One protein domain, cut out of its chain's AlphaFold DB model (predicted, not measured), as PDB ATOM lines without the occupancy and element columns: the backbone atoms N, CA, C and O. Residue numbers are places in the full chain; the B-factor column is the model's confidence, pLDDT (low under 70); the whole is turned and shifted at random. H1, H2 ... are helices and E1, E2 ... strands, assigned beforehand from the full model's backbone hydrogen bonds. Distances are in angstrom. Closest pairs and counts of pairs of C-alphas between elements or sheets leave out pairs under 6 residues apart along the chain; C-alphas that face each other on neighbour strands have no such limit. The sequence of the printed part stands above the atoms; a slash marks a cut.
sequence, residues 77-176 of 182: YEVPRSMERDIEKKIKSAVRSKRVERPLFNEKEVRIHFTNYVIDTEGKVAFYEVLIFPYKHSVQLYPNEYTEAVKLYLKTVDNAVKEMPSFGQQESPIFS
ATOM      1  N   TYR A  77      25.111  17.676  22.608       56.16
ATOM      2  CA  TYR A  77      25.900  18.901  22.800       56.16
ATOM      3  C   TYR A  77      25.870  19.821  21.584       56.16
ATOM      4  O   TYR A  77      26.453  19.546  20.537       56.16
ATOM      5  N   GLU A  78      25.272  20.990  21.780       54.97
ATOM      6  CA  GLU A  78      26.026  22.216  21.551       54.97
ATOM      7  C   GLU A  78      26.378  22.762  22.937       54.97
ATOM      8  O   GLU A  78      25.500  23.236  23.657       54.97
ATOM      9  N   VAL A  79      27.658  22.687  23.327       63.88
ATOM     10  CA  VAL A  79      28.165  23.586  24.372       63.88
ATOM     11  C   VAL A  79      27.749  24.998  23.950       63.88
ATOM     12  O   VAL A  79      27.977  25.351  22.789       63.88
ATOM     13  N   PRO A  80      27.149  25.827  24.824       71.44
ATOM     14  CA  PRO A  80      26.848  27.197  24.453       71.44
ATOM     15  C   PRO A  80      28.107  27.854  23.894       71.44
ATOM     16  O   PRO A  80      29.182  27.745  24.479       71.44
ATOM     17  N   ARG A  81      27.997  28.555  22.763       73.69
ATOM     18  CA  ARG A  81      29.159  29.138  22.070       73.69
ATOM     19  C   ARG A  81      30.029  30.024  22.977       73.69
ATOM     20  O   ARG A  81      31.219  30.195  22.723       73.69
ATOM     21  N   SER A  82      29.443  30.614  24.021       75.94
ATOM     22  CA  SER A  82      30.168  31.320  25.085       75.94
ATOM     23  C   SER A  82      31.117  30.394  25.850       75.94
ATOM     24  O   SER A  82      32.301  30.694  25.960       75.94
ATOM     25  N   MET A  83      30.624  29.241  26.299       78.19
ATOM     26  CA  MET A  83      31.413  28.234  26.998       78.19
ATOM     27  C   MET A  83      32.455  27.581  26.077       78.19
ATOM     28  O   MET A  83      33.574  27.362  26.527       78.19
ATOM     29  N   GLU A  84      32.174  27.360  24.786       78.69
ATOM     30  CA  GLU A  84      33.202  26.895  23.830       78.69
ATOM     31  C   GLU A  84      34.396  27.854  23.774       78.69
ATOM     32  O   GLU A  84      35.550  27.434  23.865       78.69
ATOM     33  N   ARG A  85      34.123  29.162  23.674       82.44
ATOM     34  CA  ARG A  85      35.164  30.199  23.673       82.44
ATOM     35  C   ARG A  85      35.933  30.228  24.988       82.44
ATOM     36  O   ARG A  85      37.149  30.422  24.968       82.44
ATOM     37  N   ASP A  86      35.250  30.032  26.111       83.62
ATOM     38  CA  ASP A  86      35.884  29.988  27.427       83.62
ATOM     39  C   ASP A  86      36.774  28.751  27.592       83.62
ATOM     40  O   ASP A  86      37.905  28.878  28.071       83.62
ATOM     41  N   ILE A  87      36.320  27.577  27.143       83.88
ATOM     42  CA  ILE A  87      37.123  26.349  27.103       83.88
ATOM     43  C   ILE A  87      38.354  26.574  26.223       83.88
ATOM     44  O   ILE A  87      39.481  26.385  26.686       83.88
ATOM     45  N   GLU A  88      38.170  27.049  24.989       86.69
ATOM     46  CA  GLU A  88      39.265  27.312  24.052       86.69
ATOM     47  C   GLU A  88      40.293  28.287  24.640       86.69
ATOM     48  O   GLU A  88      41.505  28.056  24.563       86.69
ATOM     49  N   LYS A  89      39.823  29.371  25.267       87.25
ATOM     50  CA  LYS A  89      40.674  30.372  25.914       87.25
ATOM     51  C   LYS A  89      41.467  29.766  27.069       87.25
ATOM     52  O   LYS A  89      42.668  30.023  27.160       87.25
ATOM     53  N   LYS A  90      40.832  28.960  27.926       87.19
ATOM     54  CA  LYS A  90      41.509  28.298  29.050       87.19
ATOM     55  C   LYS A  90      42.549  27.288  28.569       87.19
ATOM     56  O   LYS A  90      43.679  27.357  29.045       87.19
ATOM     57  N   ILE A  91      42.230  26.450  27.577       86.62
ATOM     58  CA  ILE A  91      43.194  25.508  26.977       86.62
ATOM     59  C   ILE A  91      44.395  26.275  26.421       86.62
ATOM     60  O   ILE A  91      45.538  25.990  26.770       86.62
ATOM     61  N   LYS A  92      44.157  27.308  25.602       86.69
ATOM     62  CA  LYS A  92      45.237  28.127  25.026       86.69
ATOM     63  C   LYS A  92      46.083  28.808  26.100       86.69
ATOM     64  O   LYS A  92      47.297  28.904  25.939       86.69
ATOM     65  N   SER A  93      45.467  29.274  27.185       88.25
ATOM     66  CA  SER A  93      46.180  29.869  28.318       88.25
ATOM     67  C   SER A  93      47.045  28.845  29.053       88.25
ATOM     68  O   SER A  93      48.200  29.135  29.360       88.25
ATOM     69  N   ALA A  94      46.517  27.645  29.298       86.81
ATOM     70  CA  ALA A  94      47.237  26.560  29.955       86.81
ATOM     71  C   ALA A  94      48.403  26.042  29.097       86.81
ATOM     72  O   ALA A  94      49.486  25.799  29.608       86.81
ATOM     73  N   VAL A  95      48.241  25.955  27.776       88.31
ATOM     74  CA  VAL A  95      49.350  25.594  26.877       88.31
ATOM     75  C   VAL A  95      50.432  26.678  26.868       88.31
ATOM     76  O   VAL A  95      51.619  26.365  26.945       88.31
ATOM     77  N   ARG A  96      50.042  27.960  26.841       86.69
ATOM     78  CA  ARG A  96      50.989  29.088  26.911       86.69
ATOM     79  C   ARG A  96      51.792  29.098  28.211       86.69
ATOM     80  O   ARG A  96      52.981  29.403  28.170       86.69
ATOM     81  N   SER A  97      51.187  28.748  29.348       87.62
ATOM     82  CA  SER A  97      51.904  28.714  30.632       87.62
ATOM     83  C   SER A  97      52.987  27.631  30.682       87.62
ATOM     84  O   SER A  97      53.981  27.802  31.385       87.62
ATOM     85  N   LYS A  98      52.864  26.570  29.873       86.25
ATOM     86  CA  LYS A  98      53.891  25.528  29.709       86.25
ATOM     87  C   LYS A  98      55.075  25.968  28.826       86.25
ATOM     88  O   LYS A  98      55.987  25.174  28.628       86.25
ATOM     89  N   ARG A  99      55.079  27.210  28.310       84.50
ATOM     90  CA  ARG A  99      56.143  27.800  27.465       84.50
ATOM     91  C   ARG A  99      56.508  26.961  26.232       84.50
ATOM     92  O   ARG A  99      57.652  26.964  25.796       84.50
ATOM     93  N   VAL A 100      55.535  26.247  25.671       83.25
ATOM     94  CA  VAL A 100      55.733  25.478  24.437       83.25
ATOM     95  C   VAL A 100      55.566  26.403  23.239       83.25
ATOM     96  O   VAL A 100      54.578  27.137  23.144       83.25
ATOM     97  N   GLU A 101      56.544  26.376  22.337       83.31
ATOM     98  CA  GLU A 101      56.494  27.142  21.098       83.31
ATOM     99  C   GLU A 101      55.340  26.677  20.210       83.31
ATOM    100  O   GLU A 101      54.941  25.508  20.201       83.31
ATOM    101  N   ARG A 102      54.778  27.615  19.449       83.56
ATOM    102  CA  ARG A 102      53.762  27.262  18.467       83.56
ATOM    103  C   ARG A 102      54.401  26.509  17.307       83.56
ATOM    104  O   ARG A 102      55.418  26.964  16.788       83.56
ATOM    105  N   PRO A 103      53.798  25.398  16.859       86.62
ATOM    106  CA  PRO A 103      54.358  24.646  15.758       86.62
ATOM    107  C   PRO A 103      54.335  25.465  14.467       86.62
ATOM    108  O   PRO A 103      53.377  26.189  14.172       86.62
ATOM    109  N   LEU A 104      55.399  25.303  13.688       82.75
ATOM    110  CA  LEU A 104      55.538  25.896  12.369       82.75
ATOM    111  C   LEU A 104      55.303  24.838  11.286       82.75
ATOM    112  O   LEU A 104      55.635  23.662  11.455       82.75
ATOM    113  N   PHE A 105      54.767  25.277  10.156       73.56
ATOM    114  CA  PHE A 105      54.701  24.531   8.908       73.56
ATOM    115  C   PHE A 105      55.248  25.429   7.799       73.56
ATOM    116  O   PHE A 105      54.723  26.521   7.579       73.56
ATOM    117  N   ASN A 106      56.323  24.996   7.136       74.56
ATOM    118  CA  ASN A 106      57.085  25.815   6.183       74.56
ATOM    119  C   ASN A 106      57.405  27.215   6.741       74.56
ATOM    120  O   ASN A 106      57.037  28.226   6.145       74.56
ATOM    121  N   GLU A 107      58.024  27.254   7.927       78.25
ATOM    122  CA  GLU A 107      58.462  28.483   8.621       78.25
ATOM    123  C   GLU A 107      57.333  29.451   9.028       78.25
ATOM    124  O   GLU A 107      57.592  30.545   9.523       78.25
ATOM    125  N   LYS A 108      56.066  29.055   8.873       80.25
ATOM    126  CA  LYS A 108      54.898  29.855   9.263       80.25
ATOM    127  C   LYS A 108      54.128  29.175  10.383       80.25
ATOM    128  O   LYS A 108      53.983  27.956  10.383       80.25
ATOM    129  N   GLU A 109      53.607  29.956  11.331       84.19
ATOM    130  CA  GLU A 109      52.755  29.412  12.393       84.19
ATOM    131  C   GLU A 109      51.531  28.710  11.808       84.19
ATOM    132  O   GLU A 109      50.777  29.292  11.020       84.19
ATOM    133  N   VAL A 110      51.289  27.478  12.256       83.94
ATOM    134  CA  VAL A 110      50.045  26.787  11.920       83.94
ATOM    135  C   VAL A 110      48.874  27.407  12.669       83.94
ATOM    136  O   VAL A 110      48.973  27.872  13.810       83.94
ATOM    137  N   ARG A 111      47.703  27.371  12.041       84.75
ATOM    138  CA  ARG A 111      46.450  27.773  12.672       84.75
ATOM    139  C   ARG A 111      45.845  26.572  13.380       84.75
ATOM    140  O   ARG A 111      45.609  25.542  12.760       84.75
ATOM    141  N   ILE A 112      45.568  26.735  14.669       84.25
ATOM    142  CA  ILE A 112      45.030  25.677  15.526       84.25
ATOM    143  C   ILE A 112      43.641  26.088  15.994       84.25
ATOM    144  O   ILE A 112      43.475  27.136  16.635       84.25
ATOM    145  N   HIS A 113      42.665  25.255  15.663       82.62
ATOM    146  CA  HIS A 113      41.272  25.402  16.044       82.62
ATOM    147  C   HIS A 113      40.852  24.218  16.901       82.62
ATOM    148  O   HIS A 113      41.266  23.090  16.659       82.62
ATOM    149  N   PHE A 114      40.030  24.495  17.899       82.56
ATOM    150  CA  PHE A 114      39.468  23.483  18.773       82.56
ATOM    151  C   PHE A 114      37.962  23.428  18.535       82.56
ATOM    152  O   PHE A 114      37.327  24.469  18.365       82.56
ATOM    153  N   THR A 115      37.396  22.230  18.468       78.00
ATOM    154  CA  THR A 115      35.969  22.041  18.190       78.00
ATOM    155  C   THR A 115      35.454  20.737  18.795       78.00
ATOM    156  O   THR A 115      36.214  20.013  19.437       78.00
ATOM    157  N   ASN A 116      34.165  20.444  18.602       75.31
ATOM    158  CA  ASN A 116      33.520  19.203  19.032       75.31
ATOM    159  C   ASN A 116      33.773  18.883  20.519       75.31
ATOM    160  O   ASN A 116      34.089  17.752  20.877       75.31
ATOM    161  N   TYR A 117      33.658  19.896  21.382       78.00
ATOM    162  CA  TYR A 117      33.831  19.735  22.822       78.00
ATOM    163  C   TYR A 117      32.712  18.890  23.431       78.00
ATOM    164  O   TYR A 117      31.529  19.140  23.198       78.00
ATOM    165  N   VAL A 118      33.095  17.941  24.274       76.31
ATOM    166  CA  VAL A 118      32.203  17.113  25.088       76.31
ATOM    167  C   VAL A 118      32.613  17.308  26.536       76.31
ATOM    168  O   VAL A 118      33.777  17.093  26.881       76.31
ATOM    169  N   ILE A 119      31.663  17.717  27.371       76.06
ATOM    170  CA  ILE A 119      31.875  17.891  28.808       76.06
ATOM    171  C   ILE A 119      31.135  16.782  29.554       76.06
ATOM    172  O   ILE A 119      29.927  16.654  29.395       76.06
ATOM    173  N   ASP A 120      31.826  15.980  30.357       72.06
ATOM    174  CA  ASP A 120      31.181  14.920  31.136       72.06
ATOM    175  C   ASP A 120      30.275  15.454  32.261       72.06
ATOM    176  O   ASP A 120      30.115  16.658  32.476       72.06
ATOM    177  N   THR A 121      29.665  14.527  32.996       67.94
ATOM    178  CA  THR A 121      28.792  14.807  34.141       67.94
ATOM    179  C   THR A 121      29.515  15.473  35.315       67.94
ATOM    180  O   THR A 121      28.858  16.053  36.173       67.94
ATOM    181  N   GLU A 122      30.848  15.415  35.368       71.75
ATOM    182  CA  GLU A 122      31.665  16.108  36.373       71.75
ATOM    183  C   GLU A 122      32.049  17.530  35.930       71.75
ATOM    184  O   GLU A 122      32.763  18.238  36.647       71.75
ATOM    185  N   GLY A 123      31.608  17.967  34.747       74.12
ATOM    186  CA  GLY A 123      31.966  19.262  34.180       74.12
ATOM    187  C   GLY A 123      33.386  19.300  33.598       74.12
ATOM    188  O   GLY A 123      33.931  20.391  33.398       74.12
ATOM    189  N   LYS A 124      34.012  18.143  33.335       79.38
ATOM    190  CA  LYS A 124      35.353  18.034  32.736       79.38
ATOM    191  C   LYS A 124      35.278  17.815  31.231       79.38
ATOM    192  O   LYS A 124      34.348  17.210  30.717       79.38
ATOM    193  N   VAL A 125      36.298  18.279  30.510       80.56
ATOM    194  CA  VAL A 125      36.415  18.040  29.065       80.56
ATOM    195  C   VAL A 125      36.759  16.568  28.825       80.56
ATOM    196  O   VAL A 125      37.898  16.154  29.020       80.56
ATOM    197  N   ALA A 126      35.773  15.786  28.392       78.19
ATOM    198  CA  ALA A 126      35.922  14.362  28.095       78.19
ATOM    199  C   ALA A 126      36.429  14.110  26.671       78.19
ATOM    200  O   ALA A 126      37.136  13.135  26.420       78.19
ATOM    201  N   PHE A 127      36.061  14.983  25.733       79.19
ATOM    202  CA  PHE A 127      36.522  14.924  24.354       79.19
ATOM    203  C   PHE A 127      36.586  16.329  23.748       79.19
ATOM    204  O   PHE A 127      35.817  17.221  24.108       79.19
ATOM    205  N   TYR A 128      37.526  16.521  22.833       82.00
ATOM    206  CA  TYR A 128      37.665  17.705  21.998       82.00
ATOM    207  C   TYR A 128      38.431  17.309  20.735       82.00
ATOM    208  O   TYR A 128      39.230  16.372  20.738       82.00
ATOM    209  N   GLU A 129      38.216  18.044  19.656       79.38
ATOM    210  CA  GLU A 129      38.954  17.879  18.412       79.38
ATOM    211  C   GLU A 129      39.882  19.072  18.190       79.38
ATOM    212  O   GLU A 129      39.509  20.222  18.433       79.38
ATOM    213  N   VAL A 130      41.099  18.793  17.719       84.38
ATOM    214  CA  VAL A 130      42.081  19.812  17.341       84.38
ATOM    215  C   VAL A 130      42.290  19.754  15.837       84.38
ATOM    216  O   VAL A 130      42.810  18.772  15.312       84.38
ATOM    217  N   LEU A 131      41.913  20.830  15.157       83.56
ATOM    218  CA  LEU A 131      42.092  21.011  13.724       83.56
ATOM    219  C   LEU A 131      43.313  21.899  13.480       83.56
ATOM    220  O   LEU A 131      43.396  23.014  14.011       83.56
ATOM    221  N   ILE A 132      44.254  21.420  12.666       82.50
ATOM    222  CA  ILE A 132      45.507  22.120  12.363       82.50
ATOM    223  C   ILE A 132      45.540  22.463  10.881       82.50
ATOM    224  O   ILE A 132      45.490  21.578  10.034       82.50
ATOM    225  N   PHE A 133      45.661  23.748  10.567       81.38
ATOM    226  CA  PHE A 133      45.712  24.250   9.199       81.38
ATOM    227  C   PHE A 133      47.050  24.948   8.946       81.38
ATOM    228  O   PHE A 133      47.394  25.864   9.699       81.38
ATOM    229  N   PRO A 134      47.793  24.587   7.887       77.31
ATOM    230  CA  PRO A 134      49.055  25.247   7.574       77.31
ATOM    231  C   PRO A 134      48.863  26.716   7.173       77.31
ATOM    232  O   PRO A 134      49.681  27.555   7.537       77.31
ATOM    233  N   TYR A 135      47.768  27.065   6.480       78.44
ATOM    234  CA  TYR A 135      47.509  28.431   6.004       78.44
ATOM    235  C   TYR A 135      46.042  28.858   6.166       78.44
ATOM    236  O   TYR A 135      45.150  28.090   6.531       78.44
ATOM    237  N   LYS A 136      45.757  30.133   5.883       66.19
ATOM    238  CA  LYS A 136      44.382  30.639   5.802       66.19
ATOM    239  C   LYS A 136      43.683  29.989   4.592       66.19
ATOM    240  O   LYS A 136      44.115  30.209   3.471       66.19
ATOM    241  N   HIS A 137      42.616  29.221   4.843       67.44
ATOM    242  CA  HIS A 137      41.826  28.462   3.848       67.44
ATOM    243  C   HIS A 137      42.469  27.182   3.283       67.44
ATOM    244  O   HIS A 137      41.981  26.653   2.288       67.44
ATOM    245  N   SER A 138      43.530  26.656   3.897       65.81
ATOM    246  CA  SER A 138      44.052  25.338   3.515       65.81
ATOM    247  C   SER A 138      43.155  24.204   4.022       65.81
ATOM    248  O   SER A 138      42.336  24.401   4.918       65.81
ATOM    249  N   VAL A 139      43.354  22.997   3.489       69.75
ATOM    250  CA  VAL A 139      42.839  21.765   4.104       69.75
ATOM    251  C   VAL A 139      43.573  21.530   5.430       69.75
ATOM    252  O   VAL A 139      44.697  22.007   5.615       69.75
ATOM    253  N   GLN A 140      42.914  20.860   6.377       75.62
ATOM    254  CA  GLN A 140      43.558  20.437   7.619       75.62
ATOM    255  C   GLN A 140      44.698  19.452   7.334       75.62
ATOM    256  O   GLN A 140      44.594  18.645   6.412       75.62
ATOM    257  N   LEU A 141      45.755  19.503   8.141       70.44
ATOM    258  CA  LEU A 141      46.802  18.488   8.121       70.44
ATOM    259  C   LEU A 141      46.240  17.153   8.612       70.44
ATOM    260  O   LEU A 141      45.518  17.097   9.611       70.44
ATOM    261  N   TYR A 142      46.617  16.072   7.945       69.75
ATOM    262  CA  TYR A 142      46.390  14.721   8.433       69.75
ATOM    263  C   TYR A 142      47.445  14.341   9.487       69.75
ATOM    264  O   TYR A 142      48.566  14.849   9.453       69.75
ATOM    265  N   PRO A 143      47.149  13.406  10.413       72.00
ATOM    266  CA  PRO A 143      48.096  13.019  11.465       72.00
ATOM    267  C   PRO A 143      49.464  12.529  10.967       72.00
ATOM    268  O   PRO A 143      50.470  12.708  11.648       72.00
ATOM    269  N   ASN A 144      49.522  11.921   9.780       74.44
ATOM    270  CA  ASN A 144      50.772  11.495   9.142       74.44
ATOM    271  C   ASN A 144      51.600  12.664   8.578       74.44
ATOM    272  O   ASN A 144      52.771  12.471   8.271       74.44
ATOM    273  N   GLU A 145      51.016  13.855   8.453       71.38
ATOM    274  CA  GLU A 145      51.684  15.093   8.030       71.38
ATOM    275  C   GLU A 145      52.168  15.929   9.227       71.38
ATOM    276  O   GLU A 145      52.759  16.996   9.054       71.38
ATOM    277  N   TYR A 146      51.918  15.474  10.461       78.75
ATOM    278  CA  TYR A 146      52.324  16.196  11.662       78.75
ATOM    279  C   TYR A 146      53.833  16.089  11.873       78.75
ATOM    280  O   TYR A 146      54.378  15.002  12.080       78.75
ATOM    281  N   THR A 147      54.496  17.243  11.896       81.88
ATOM    282  CA  THR A 147      55.889  17.360  12.335       81.88
ATOM    283  C   THR A 147      56.016  17.014  13.822       81.88
ATOM    284  O   THR A 147      55.037  17.059  14.573       81.88
ATOM    285  N   GLU A 148      57.227  16.709  14.294       84.75
ATOM    286  CA  GLU A 148      57.464  16.451  15.725       84.75
ATOM    287  C   GLU A 148      57.057  17.637  16.612       84.75
ATOM    288  O   GLU A 148      56.494  17.442  17.687       84.75
ATOM    289  N   ALA A 149      57.229  18.871  16.125       84.06
ATOM    290  CA  ALA A 149      56.759  20.071  16.815       84.06
ATOM    291  C   ALA A 149      55.229  20.084  16.985       84.06
ATOM    292  O   ALA A 149      54.723  20.404  18.062       84.06
ATOM    293  N   VAL A 150      54.478  19.689  15.948       84.06
ATOM    294  CA  VAL A 150      53.014  19.558  16.025       84.06
ATOM    295  C   VAL A 150      52.617  18.480  17.034       84.06
ATOM    296  O   VAL A 150      51.737  18.712  17.865       84.06
ATOM    297  N   LYS A 151      53.281  17.318  17.013       85.19
ATOM    298  CA  LYS A 151      53.005  16.222  17.957       85.19
ATOM    299  C   LYS A 151      53.286  16.630  19.403       85.19
ATOM    300  O   LYS A 151      52.470  16.348  20.282       85.19
ATOM    301  N   LEU A 152      54.399  17.322  19.650       87.50
ATOM    302  CA  LEU A 152      54.744  17.845  20.971       87.50
ATOM    303  C   LEU A 152      53.686  18.837  21.460       87.50
ATOM    304  O   LEU A 152      53.191  18.695  22.577       87.50
ATOM    305  N   TYR A 153      53.282  19.781  20.608       88.12
ATOM    306  CA  TYR A 153      52.233  20.742  20.937       88.12
ATOM    307  C   TYR A 153      50.911  20.045  21.294       88.12
ATOM    308  O   TYR A 153      50.296  20.374  22.306       88.12
ATOM    309  N   LEU A 154      50.488  19.046  20.510       87.38
ATOM    310  CA  LEU A 154      49.272  18.269  20.783       87.38
ATOM    311  C   LEU A 154      49.351  17.500  22.108       87.38
ATOM    312  O   LEU A 154      48.372  17.458  22.848       87.38
ATOM    313  N   LYS A 155      50.517  16.949  22.456       88.31
ATOM    314  CA  LYS A 155      50.729  16.306  23.760       88.31
ATOM    315  C   LYS A 155      50.614  17.308  24.912       88.31
ATOM    316  O   LYS A 155      50.026  16.997  25.946       88.31
ATOM    317  N   THR A 156      51.145  18.518  24.745       89.00
ATOM    318  CA  THR A 156      51.014  19.588  25.745       89.00
ATOM    319  C   THR A 156      49.569  20.037  25.906       89.00
ATOM    320  O   THR A 156      49.133  20.253  27.034       89.00
ATOM    321  N   VAL A 157      48.824  20.150  24.805       89.38
ATOM    322  CA  VAL A 157      47.379  20.407  24.824       89.38
ATOM    323  C   VAL A 157      46.655  19.337  25.638       89.38
ATOM    324  O   VAL A 157      45.900  19.686  26.539       89.38
ATOM    325  N   ASP A 158      46.917  18.059  25.368       86.81
ATOM    326  CA  ASP A 158      46.252  16.952  26.058       86.81
ATOM    327  C   ASP A 158      46.521  16.949  27.566       86.81
ATOM    328  O   ASP A 158      45.596  16.854  28.375       86.81
ATOM    329  N   ASN A 159      47.776  17.161  27.961       87.94
ATOM    330  CA  ASN A 159      48.133  17.306  29.370       87.94
ATOM    331  C   ASN A 159      47.455  18.526  30.008       87.94
ATOM    332  O   ASN A 159      46.929  18.429  31.114       87.94
ATOM    333  N   ALA A 160      47.431  19.663  29.307       88.06
ATOM    334  CA  ALA A 160      46.786  20.873  29.800       88.06
ATOM    335  C   ALA A 160      45.284  20.660  30.026       88.06
ATOM    336  O   ALA A 160      44.772  21.071  31.061       88.06
ATOM    337  N   VAL A 161      44.590  19.984  29.105       86.62
ATOM    338  CA  VAL A 161      43.159  19.674  29.238       86.62
ATOM    339  C   VAL A 161      42.893  18.753  30.430       86.62
ATOM    340  O   VAL A 161      41.958  19.001  31.186       86.62
ATOM    341  N   LYS A 162      43.731  17.734  30.649       85.19
ATOM    342  CA  LYS A 162      43.610  16.817  31.799       85.19
ATOM    343  C   LYS A 162      43.784  17.509  33.150       85.19
ATOM    344  O   LYS A 162      43.183  17.088  34.131       85.19
ATOM    345  N   GLU A 163      44.605  18.553  33.200       86.50
ATOM    346  CA  GLU A 163      44.865  19.348  34.405       86.50
ATOM    347  C   GLU A 163      43.823  20.463  34.634       86.50
ATOM    348  O   GLU A 163      43.868  21.144  35.661       86.50
ATOM    349  N   MET A 164      42.901  20.702  33.693       82.19
ATOM    350  CA  MET A 164      41.951  21.810  33.805       82.19
ATOM    351  C   MET A 164      40.893  21.572  34.893       82.19
ATOM    352  O   MET A 164      40.390  20.457  35.046       82.19
ATOM    353  N   PRO A 165      40.497  22.633  35.623       78.94
ATOM    354  CA  PRO A 165      39.404  22.536  36.579       78.94
ATOM    355  C   PRO A 165      38.074  22.282  35.858       78.94
ATOM    356  O   PRO A 165      37.885  22.705  34.714       78.94
ATOM    357  N   SER A 166      37.139  21.646  36.568       79.06
ATOM    358  CA  SER A 166      35.753  21.500  36.111       79.06
ATOM    359  C   SER A 166      35.134  22.870  35.814       79.06
ATOM    360  O   SER A 166      35.396  23.859  36.507       79.06
ATOM    361  N   PHE A 167      34.305  22.934  34.774       74.00
ATOM    362  CA  PHE A 167      33.572  24.139  34.384       74.00
ATOM    363  C   PHE A 167      32.309  24.384  35.234       74.00
ATOM    364  O   PHE A 167      31.582  25.339  34.968       74.00
ATOM    365  N   GLY A 168      32.107  23.592  36.295       57.56
ATOM    366  CA  GLY A 168      31.021  23.710  37.268       57.56
ATOM    367  C   GLY A 168      30.027  22.550  37.177       57.56
ATOM    368  O   GLY A 168      29.952  21.870  36.157       57.56
ATOM    369  N   GLN A 169      29.243  22.343  38.244       44.81
ATOM    370  CA  GLN A 169      28.045  21.497  38.211       44.81
ATOM    371  C   GLN A 169      26.950  22.232  37.431       44.81
ATOM    372  O   GLN A 169      26.034  22.819  38.000       44.81
ATOM    373  N   GLN A 170      27.066  22.262  36.112       47.59
ATOM    374  CA  GLN A 170      25.864  22.294  35.297       47.59
ATOM    375  C   GLN A 170      25.475  20.844  35.076       47.59
ATOM    376  O   GLN A 170      26.353  20.024  34.807       47.59
ATOM    377  N   GLU A 171      24.185  20.529  35.225       40.28
ATOM    378  CA  GLU A 171      23.627  19.310  34.650       40.28
ATOM    379  C   GLU A 171      24.145  19.243  33.224       40.28
ATOM    380  O   GLU A 171      23.787  20.056  32.373       40.28
ATOM    381  N   SER A 172      25.107  18.357  33.010       38.50
ATOM    382  CA  SER A 172      25.650  18.082  31.703       38.50
ATOM    383  C   SER A 172      24.444  17.709  30.842       38.50
ATOM    384  O   SER A 172      23.749  16.755  31.200       38.50
ATOM    385  N   PRO A 173      24.136  18.389  29.722       44.97
ATOM    386  CA  PRO A 173      23.245  17.783  28.750       44.97
ATOM    387  C   PRO A 173      23.970  16.619  28.052       44.97
ATOM    388  O   PRO A 173      24.105  16.619  26.837       44.97
ATOM    389  N   ILE A 174      24.516  15.632  28.768       46.50
ATOM    390  CA  ILE A 174      25.124  14.455  28.143       46.50
ATOM    391  C   ILE A 174      24.691  13.201  28.869       46.50
ATOM    392  O   ILE A 174      25.008  12.987  30.033       46.50
ATOM    393  N   PHE A 175      24.029  12.356  28.079       42.72
ATOM    394  CA  PHE A 175      23.433  11.067  28.407       42.72
ATOM    395  C   PHE A 175      22.023  11.185  28.984       42.72
ATOM    396  O   PHE A 175      21.783  11.102  30.179       42.72
ATOM    397  N   SER A 176      21.053  11.302  28.079       33.88
ATOM    398  CA  SER A 176      19.701  10.859  28.389       33.88
ATOM    399  C   SER A 176      19.714   9.333  28.547       33.88
ATOM    400  O   SER A 176      20.024   8.625  27.591       33.88
TER     401      SER A 176
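This is residues 77 to 176 of the 182 residues of an uncharacterized protein of Bacteroidetes bacterium 43-16 (UniProt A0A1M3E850). Look first for a long hairpin of two strands, E1 and E2, with H1 packed on E1 and H2 on E2; the helices meet steeply. The 100 printed residues run H1, E1, E2, H2, a mixed class with an antiparallel sheet, compact by a radius of gyration of the C-alphas of 14.5 A, yet elongated, 44 by 27 by 23 A.

Find E1, residues 111 to 119, 23.9 A, and E2, residues 125 to 133, 22.8 A. H1, residues 81 to 97, 24.3 A, begins at C-alpha 81 (29.159, 29.138, 22.070); H2, residues 148 to 162, 21.2 A, ends at C-alpha 162 (43.610, 16.817, 31.799).

In the hairpin, N 113 and O 131 are 2.9 A apart, within hydrogen-bond range; E1 bends by 53 degrees at residue 116. The closest C-alphas of H1 and E1, Glu 88 and Phe 114, are 6.5 A apart; those of E2 and H2, Val 125 and Val 161, 6.9 A. H1, with residues 91 to 95 alone, touches H2, closest at the C-alphas of Ala 94 and Ala 160, 5.7 A, at a steep tilt of 64 degrees, opposite ways. In both helices every O i to N i+4 pair is within hydrogen-bond range.

The C-alphas farthest apart, Glu 107 and Ser 176, are 46.9 A apart. The printed part has no cut; the links H1 to E1 and E2 to H2 are long. The model's pLDDT is under 70 in 18 residues, among them 168 to 176.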